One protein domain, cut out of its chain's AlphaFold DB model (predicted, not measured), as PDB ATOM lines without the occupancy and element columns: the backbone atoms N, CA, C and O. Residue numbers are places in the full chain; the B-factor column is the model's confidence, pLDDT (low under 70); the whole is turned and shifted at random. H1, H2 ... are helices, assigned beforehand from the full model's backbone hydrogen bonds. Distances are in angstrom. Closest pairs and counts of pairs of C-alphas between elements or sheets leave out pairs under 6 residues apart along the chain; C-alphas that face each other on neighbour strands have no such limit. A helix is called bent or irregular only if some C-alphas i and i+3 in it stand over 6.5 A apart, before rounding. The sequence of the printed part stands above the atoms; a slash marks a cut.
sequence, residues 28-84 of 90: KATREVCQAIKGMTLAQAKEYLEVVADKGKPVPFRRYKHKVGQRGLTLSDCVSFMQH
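This is residues 28 to 84 of the 90 residues of the protein "50S ribosomal protein L22" of uncultured thaumarchaeote Rifle_16ft_4_minimus_11813 (UniProt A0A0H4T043). Three short helices make an open triangle: H1 and H2 form a V whose point is the short turn between them, and H3 stands at the mouth of the V without spanning it, with Cys 78 coming closest to Ala 29 of H1 and Val 79 to Ala 53 of H2. From the end of H2 a long stretch with no named element, residues 54 to 75, swings away to one side and folds back to reach H3. The printed part has 57 residues with three named helices, in the order H1, H2, H3, and no named strand; its class is all helix, and the helices hold 29 of the 57 residues. It is compact, with a radius of gyration of the C-alphas of 11.2 A, and spans 32 by 24 by 19 A along its three main axes.

Begin at the first printed residue with H1, residues 28 to 37, and go on over the tight link to H2, residues 42 to 53. Look at Ile 37 and Ala 45: their C-alphas are the closest of the two helices, at 5.8 A. H1 and H2 are close but not clearly touching, with 2 pairs of C-alphas within 8 A. They run opposite ways at a steep tilt of 43 degrees, and their centres are 13.1 A apart. Move on along the long link to H3, residues 76 to 82, and compare it with H2: the closest C-alphas are those of Ala 53 and Val 79, at 6.2 A. These two helices are close but not clearly touching, with centres 14.9 A apart. They run opposite ways at a steep tilt of 50 degrees. Now go back to the beginning of H1, where the C-alphas of Ala 29 and Cys 78 are the closest of H1 and H3, at 7.9 A. H1 and H3 are close but not clearly touching, with centres 13.5 A apart, and their lines are about perpendicular, at 75 degrees. In the backbone of H2, every O i to N i+4 pair is within hydrogen-bond range; in H1 5 of 6 are, and in H3 1 of 3, beside 2 of 4 O i to N i+3 pairs.

Find C-alpha 28 at (31.402, -11.876, 7.680); from there H1 runs 15.1 A through its 10 residues to C-alpha 37 at (21.526, -4.319, 16.224). After the four residues that lie between H1 and H2, H2 begins at C-alpha 42, and its 12 residues, the most of the three helices, cover 16.6 A from first to last C-alpha. H3 has 7 residues, and from C-alpha 76 it runs 11.0 A to C-alpha 82 at (36.344, 0.084, 15.301). H3 is irregular, but only just: C-alphas 77 and 80 are 6.8 A apart, where a regular helix has about 5 A, and the line of H3 is a rough one.

The two C-alphas farthest apart are those of Ala 43, in H2, and Lys 67, in the long link, at 32.6 A. The C-alphas of Lys 28 and His 84, the first and last printed residues, are 19.7 A apart. The printed part runs from 28 to 84 with no cut, in a full chain of 90 residues. The link from H1 to H2 is tight, with 4 residues, and the link from H2 to H3 is long, with 22; the C-alphas of that long link lie 4 to 17 A from the mean of the C-alphas. Read the B-factor column for the model's confidence: the mean pLDDT of the printed part is 74.9, with 87 for H1, 88 for H2 and 40 for H3. Residues 69 to 84 are under 70, and H3 lies within that stretch.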
ATOM      1  N   LYS A  28      32.055 -10.766   6.976       85.31
ATOM      2  CA  LYS A  28      31.402 -11.876   7.680       85.31
ATOM      3  C   LYS A  28      31.005 -11.481   9.099       85.31
ATOM      4  O   LYS A  28      29.878 -11.754   9.497       85.31
ATOM      5  N   ALA A  29      31.912 -10.832   9.830       82.00
ATOM      6  CA  ALA A  29      31.659 -10.376  11.192       82.00
ATOM      7  C   ALA A  29      30.691  -9.187  11.195       82.00
ATOM      8  O   ALA A  29      29.680  -9.218  11.897       82.00
ATOM      9  N   THR A  30      30.927  -8.197  10.328       85.56
ATOM     10  CA  THR A  30      30.095  -6.989  10.227       85.56
ATOM     11  C   THR A  30      28.630  -7.322   9.964       85.56
ATOM     12  O   THR A  30      27.741  -6.745  10.584       85.56
ATOM     13  N   ARG A  31      28.344  -8.307   9.103       87.12
ATOM     14  CA  ARG A  31      26.965  -8.730   8.819       87.12
ATOM     15  C   ARG A  31      26.231  -9.257  10.054       87.12
ATOM     16  O   ARG A  31      25.046  -8.975  10.208       87.12
ATOM     17  N   GLU A  32      26.901 -10.032  10.903       87.94
ATOM     18  CA  GLU A  32      26.284 -10.598  12.110       87.94
ATOM     19  C   GLU A  32      26.056  -9.509  13.172       87.94
ATOM     20  O   GLU A  32      24.998  -9.487  13.798       87.94
ATOM     21  N   VAL A  33      26.972  -8.538  13.288       87.44
ATOM     22  CA  VAL A  33      26.797  -7.348  14.144       87.44
ATOM     23  C   VAL A  33      25.616  -6.497  13.671       87.44
ATOM     24  O   VAL A  33      24.718  -6.208  14.461       87.44
ATOM     25  N   CYS A  34      25.551  -6.168  12.377       88.38
ATOM     26  CA  CYS A  34      24.431  -5.420  11.795       88.38
ATOM     27  C   CYS A  34      23.091  -6.137  12.000       88.38
ATOM     28  O   CYS A  34      22.064  -5.496  12.211       88.38
ATOM     29  N   GLN A  35      23.087  -7.470  11.952       89.00
ATOM     30  CA  GLN A  35      21.891  -8.267  12.206       89.00
ATOM     31  C   GLN A  35      21.486  -8.263  13.686       89.00
ATOM     32  O   GLN A  35      20.292  -8.345  13.971       89.00
ATOM     33  N   ALA A  36      22.446  -8.179  14.610       88.25
ATOM     34  CA  ALA A  36      22.187  -8.122  16.046       88.25
ATOM     35  C   ALA A  36      21.564  -6.783  16.468       88.25
ATOM     36  O   ALA A  36      20.618  -6.784  17.246       88.25
ATOM     37  N   ILE A  37      22.045  -5.665  15.916       89.75
ATOM     38  CA  ILE A  37      21.526  -4.319  16.224       89.75
ATOM     39  C   ILE A  37      20.224  -3.982  15.477       89.75
ATOM     40  O   ILE A  37      19.543  -3.012  15.809       89.75
ATOM     41  N   LYS A  38      19.858  -4.761  14.449       87.25
ATOM     42  CA  LYS A  38      18.661  -4.512  13.640       87.25
ATOM     43  C   LYS A  38      17.395  -4.631  14.499       87.25
ATOM     44  O   LYS A  38      17.039  -5.724  14.927       87.25
ATOM     45  N   GLY A  39      16.689  -3.513  14.676       86.56
ATOM     46  CA  GLY A  39      15.445  -3.427  15.456       86.56
ATOM     47  C   GLY A  39      15.619  -2.904  16.886       86.56
ATOM     48  O   GLY A  39      14.624  -2.764  17.589       86.56
ATOM     49  N   MET A  40      16.848  -2.592  17.310       88.44
ATOM     50  CA  MET A  40      17.109  -1.892  18.572       88.44
ATOM     51  C   MET A  40      16.893  -0.382  18.425       88.44
ATOM     52  O   MET A  40      17.015   0.174  17.329       88.44
ATOM     53  N   THR A  41      16.621   0.298  19.539       90.94
ATOM     54  CA  THR A  41      16.687   1.767  19.584       90.94
ATOM     55  C   THR A  41      18.145   2.236  19.536       90.94
ATOM     56  O   THR A  41      19.061   1.485  19.874       90.94
ATOM     57  N   LEU A  42      18.388   3.493  19.145       88.50
ATOM     58  CA  LEU A  42      19.752   4.039  19.059       88.50
ATOM     59  C   LEU A  42      20.506   3.985  20.399       88.50
ATOM     60  O   LEU A  42      21.712   3.762  20.398       88.50
ATOM     61  N   ALA A  43      19.810   4.166  21.526       92.06
ATOM     62  CA  ALA A  43      20.405   4.078  22.860       92.06
ATOM     63  C   ALA A  43      20.830   2.638  23.191       92.06
ATOM     64  O   ALA A  43      21.996   2.390  23.480       92.06
ATOM     65  N   GLN A  44      19.916   1.677  23.019       89.62
ATOM     66  CA  GLN A  44      20.196   0.256  23.256       89.62
ATOM     67  C   GLN A  44      21.307  -0.277  22.350       89.62
ATOM     68  O   GLN A  44      22.112  -1.101  22.771       89.62
ATOM     69  N   ALA A  45      21.362   0.185  21.097       88.44
ATOM     70  CA  ALA A  45      22.406  -0.212  20.165       88.44
ATOM     71  C   ALA A  45      23.792   0.270  20.619       88.44
ATOM     72  O   ALA A  45      24.752  -0.489  20.511       88.44
ATOM     73  N   LYS A  46      23.904   1.496  21.151       89.38
ATOM     74  CA  LYS A  46      25.165   2.018  21.700       89.38
ATOM     75  C   LYS A  46      25.620   1.212  22.910       89.38
ATOM     76  O   LYS A  46      26.720   0.673  22.881       89.38
ATOM     77  N   GLU A  47      24.737   1.032  23.891       92.19
ATOM     78  CA  GLU A  47      25.018   0.232  25.093       92.19
ATOM     79  C   GLU A  47      25.427  -1.203  24.729       92.19
ATOM     80  O   GLU A  47      26.383  -1.756  25.269       92.19
ATOM     81  N   TYR A  48      24.735  -1.817  23.763       88.31
ATOM     82  CA  TYR A  48      25.082  -3.153  23.287       88.31
ATOM     83  C   TYR A  48      26.492  -3.202  22.690       88.31
ATOM     84  O   TYR A  48      27.240  -4.134  22.983       88.31
ATOM     85  N   LEU A  49      26.858  -2.222  21.861       86.25
ATOM     86  CA  LEU A  49      28.178  -2.163  21.234       86.25
ATOM     87  C   LEU A  49      29.293  -1.896  22.254       86.25
ATOM     88  O   LEU A  49      30.361  -2.490  22.121       86.25
ATOM     89  N   GLU A  50      29.037  -1.088  23.285       88.94
ATOM     90  CA  GLU A  50      29.963  -0.853  24.403       88.94
ATOM     91  C   GLU A  50      30.228  -2.150  25.183       88.94
ATOM     92  O   GLU A  50      31.370  -2.598  25.278       88.94
ATOM     93  N   VAL A  51      29.175  -2.857  25.611       88.44
ATOM     94  CA  VAL A  51      29.306  -4.139  26.337       88.44
ATOM     95  C   VAL A  51      30.021  -5.208  25.500       88.44
ATOM     96  O   VAL A  51      30.731  -6.073  26.023       88.44
ATOM     97  N   VAL A  52      29.817  -5.187  24.183       85.19
ATOM     98  CA  VAL A  52      30.487  -6.092  23.246       85.19
ATOM     99  C   VAL A  52      31.969  -5.733  23.081       85.19
ATOM    100  O   VAL A  52      32.798  -6.644  23.003       85.19
ATOM    101  N   ALA A  53      32.312  -4.442  23.059       83.56
ATOM    102  CA  ALA A  53      33.697  -3.971  23.031       83.56
ATOM    103  C   ALA A  53      34.453  -4.375  24.308       83.56
ATOM    104  O   ALA A  53      35.583  -4.861  24.220       83.56
ATOM    105  N   ASP A  54      33.776  -4.322  25.457       86.19
ATOM    106  CA  ASP A  54      34.286  -4.785  26.754       86.19
ATOM    107  C   ASP A  54      34.319  -6.317  26.892       86.19
ATOM    108  O   ASP A  54      34.666  -6.859  27.942       86.19
ATOM    109  N   LYS A  55      33.965  -7.052  25.826       80.94
ATOM    110  CA  LYS A  55      33.888  -8.525  25.784       80.94
ATOM    111  C   LYS A  55      32.904  -9.118  26.804       80.94
ATOM    112  O   LYS A  55      32.925 -10.328  27.031       80.94
ATOM    113  N   GLY A  56      32.009  -8.305  27.367       80.25
ATOM    114  CA  GLY A  56      30.998  -8.726  28.336       80.25
ATOM    115  C   GLY A  56      29.863  -9.538  27.709       80.25
ATOM    116  O   GLY A  56      29.245 -10.366  28.380       80.25
ATOM    117  N   LYS A  57      29.605  -9.356  26.407       83.06
ATOM    118  CA  LYS A  57      28.570 -10.096  25.673       83.06
ATOM    119  C   LYS A  57      29.074 -10.586  24.309       83.06
ATOM    120  O   LYS A  57      29.624  -9.794  23.546       83.06
ATOM    121  N   PRO A  58      28.873 -11.871  23.957       82.31
ATOM    122  CA  PRO A  58      29.235 -12.383  22.639       82.31
ATOM    123  C   PRO A  58      28.215 -11.973  21.566       82.31
ATOM    124  O   PRO A  58      27.013 -11.862  21.833       82.31
ATOM    125  N   VAL A  59      28.687 -11.816  20.326       84.44
ATOM    126  CA  VAL A  59      27.816 -11.602  19.161       84.44
ATOM    127  C   VAL A  59      27.406 -12.960  18.582       84.44
ATOM    128  O   VAL A  59      28.261 -13.819  18.341       84.44
ATOM    129  N   PRO A  60      26.104 -13.209  18.353       83.38
ATOM    130  CA  PRO A  60      25.646 -14.486  17.824       83.38
ATOM    131  C   PRO A  60      25.944 -14.610  16.322       83.38
ATOM    132  O   PRO A  60      25.359 -13.899  15.511       83.38
ATOM    133  N   PHE A  61      26.776 -15.580  15.934       83.69
ATOM    134  CA  PHE A  61      27.018 -15.915  14.526       83.69
ATOM    135  C   PHE A  61      25.940 -16.870  14.007       83.69
ATOM    136  O   PHE A  61      25.863 -18.028  14.424       83.69
ATOM    137  N   ARG A  62      25.087 -16.404  13.085       83.12
ATOM    138  CA  ARG A  62      23.971 -17.190  12.530       83.12
ATOM    139  C   ARG A  62      24.290 -17.841  11.190       83.12
ATOM    140  O   ARG A  62      23.966 -19.020  11.029       83.12
ATOM    141  N   ARG A  63      24.889 -17.114  10.241       86.31
ATOM    142  CA  ARG A  63      25.197 -17.647   8.899       86.31
ATOM    143  C   ARG A  63      26.592 -18.253   8.831       86.31
ATOM    144  O   ARG A  63      26.755 -19.360   8.330       86.31
ATOM    145  N   TYR A  64      27.597 -17.535   9.322       83.88
ATOM    146  CA  TYR A  64      28.999 -17.948   9.218       83.88
ATOM    147  C   TYR A  64      29.426 -18.750  10.451       83.88
ATOM    148  O   TYR A  64      30.062 -18.223  11.355       83.88
ATOM    149  N   LYS A  65      29.032 -20.030  10.489       78.38
ATOM    150  CA  LYS A  65      29.184 -20.913  11.661       78.38
ATOM    151  C   LYS A  65      30.313 -21.948  11.569       78.38
ATOM    152  O   LYS A  65      30.455 -22.795  12.445       78.38
ATOM    153  N   HIS A  66      31.122 -21.915  10.517       78.44
ATOM    154  CA  HIS A  66      32.220 -22.870  10.383       78.44
ATOM    155  C   HIS A  66      33.362 -22.513  11.338       78.44
ATOM    156  O   HIS A  66      33.843 -21.384  11.315       78.44
ATOM    157  N   LYS A  67      33.805 -23.489  12.142       74.75
ATOM    158  CA  LYS A  67      34.941 -23.368  13.077       74.75
ATOM    159  C   LYS A  67      34.798 -22.263  14.139       74.75
ATOM    160  O   LYS A  67      35.797 -21.831  14.700       74.75
ATOM    161  N   VAL A  68      33.576 -21.818  14.439       70.62
ATOM    162  CA  VAL A  68      33.314 -20.938  15.590       70.62
ATOM    163  C   VAL A  68      33.047 -21.763  16.842       70.62
ATOM    164  O   VAL A  68      32.426 -22.824  16.776       70.62
ATOM    165  N   GLY A  69      33.521 -21.268  17.987       67.69
ATOM    166  CA  GLY A  69      33.236 -21.871  19.287       67.69
ATOM    167  C   GLY A  69      31.734 -21.913  19.588       67.69
ATOM    168  O   GLY A  69      30.961 -21.092  19.095       67.69
ATOM    169  N   GLN A  70      31.318 -22.871  20.423       65.12
ATOM    170  CA  GLN A  70      29.915 -23.046  20.845       65.12
ATOM    171  C   GLN A  70      29.338 -21.793  21.526       65.12
ATOM    172  O   GLN A  70      28.150 -21.502  21.402       65.12
ATOM    173  N   ARG A  71      30.193 -21.027  22.212       58.22
ATOM    174  CA  ARG A  71      29.911 -19.660  22.657       58.22
ATOM    175  C   ARG A  71      30.419 -18.743  21.545       58.22
ATOM    176  O   ARG A  71      31.614 -18.772  21.271       58.22
ATOM    177  N   GLY A  72      29.524 -18.024  20.863       56.81
ATOM    178  CA  GLY A  72      29.868 -17.168  19.717       56.81
ATOM    179  C   GLY A  72      31.095 -16.287  19.983       56.81
ATOM    180  O   GLY A  72      31.346 -15.914  21.127       56.81
ATOM    181  N   LEU A  73      31.880 -15.989  18.940       56.00
ATOM    182  CA  LEU A  73      33.130 -15.239  19.087       56.00
ATOM    183  C   LEU A  73      32.876 -13.884  19.765       56.00
ATOM    184  O   LEU A  73      32.036 -13.094  19.325       56.00
ATOM    185  N   THR A  74      33.621 -13.615  20.834       51.22
ATOM    186  CA  THR A  74      33.831 -12.259  21.339       51.22
ATOM    187  C   THR A  74      34.753 -11.548  20.352       51.22
ATOM    188  O   THR A  74      35.700 -12.140  19.843       51.22
ATOM    189  N   LEU A  75      34.428 -10.305  20.003       52.09
ATOM    190  CA  LEU A  75      35.060  -9.532  18.927       52.09
ATOM    191  C   LEU A  75      36.504  -9.097  19.262       52.09
ATOM    192  O   LEU A  75      36.836  -7.924  19.138       52.09
ATOM    193  N   SER A  76      37.405 -10.004  19.645       45.41
ATOM    194  CA  SER A  76      38.838  -9.678  19.710       45.41
ATOM    195  C   SER A  76      39.369  -9.215  18.350       45.41
ATOM    196  O   SER A  76      40.200  -8.317  18.297       45.41
ATOM    197  N   ASP A  77      38.826  -9.761  17.261       43.91
ATOM    198  CA  ASP A  77      39.390  -9.581  15.919       43.91
ATOM    199  C   ASP A  77      38.859  -8.332  15.189       43.91
ATOM    200  O   ASP A  77      39.349  -7.993  14.118       43.91
ATOM    201  N   CYS A  78      37.848  -7.640  15.730       40.34
ATOM    202  CA  CYS A  78      37.273  -6.432  15.110       40.34
ATOM    203  C   CYS A  78      37.412  -5.168  15.970       40.34
ATOM    204  O   CYS A  78      37.363  -4.066  15.423       40.34
ATOM    205  N   VAL A  79      37.578  -5.288  17.295       41.97
ATOM    206  CA  VAL A  79      37.634  -4.114  18.192       41.97
ATOM    207  C   VAL A  79      38.890  -3.272  17.947       41.97
ATOM    208  O   VAL A  79      38.810  -2.051  18.038       41.97
ATOM    209  N   SER A  80      39.996  -3.876  17.494       36.28
ATOM    210  CA  SER A  80      41.197  -3.132  17.081       36.28
ATOM    211  C   SER A  80      40.956  -2.176  15.902       36.28
ATOM    212  O   SER A  80      41.758  -1.276  15.692       36.28
ATOM    213  N   PHE A  81      39.863  -2.341  15.143       34.28
ATOM    214  CA  PHE A  81      39.575  -1.541  13.945       34.28
ATOM    215  C   PHE A  81      38.389  -0.576  14.099       34.28
ATOM    216  O   PHE A  81      38.280   0.393  13.350       34.28
ATOM    217  N   MET A  82      37.506  -0.792  15.083       39.09
ATOM    218  CA  MET A  82      36.344   0.084  15.301       39.09
ATOM    219  C   MET A  82      36.643   1.337  16.141       39.09
ATOM    220  O   MET A  82      35.864   2.285  16.078       39.09
ATOM    221  N   GLN A  83      37.769   1.406  16.865       39.16
ATOM    222  CA  GLN A  83      38.101   2.572  17.708       39.16
ATOM    223  C   GLN A  83      38.473   3.846  16.918       39.16
ATOM    224  O   GLN A  83      38.483   4.930  17.494       39.16
ATOM    225  N   HIS A  84      38.711   3.754  15.603       38.03
ATOM    226  CA  HIS A  84      38.992   4.921  14.750       38.03
ATOM    227  C   HIS A  84      37.793   5.437  13.943       38.03
ATOM    228  O   HIS A  84      37.914   6.462  13.273       38.03
TER     229      HIS A  84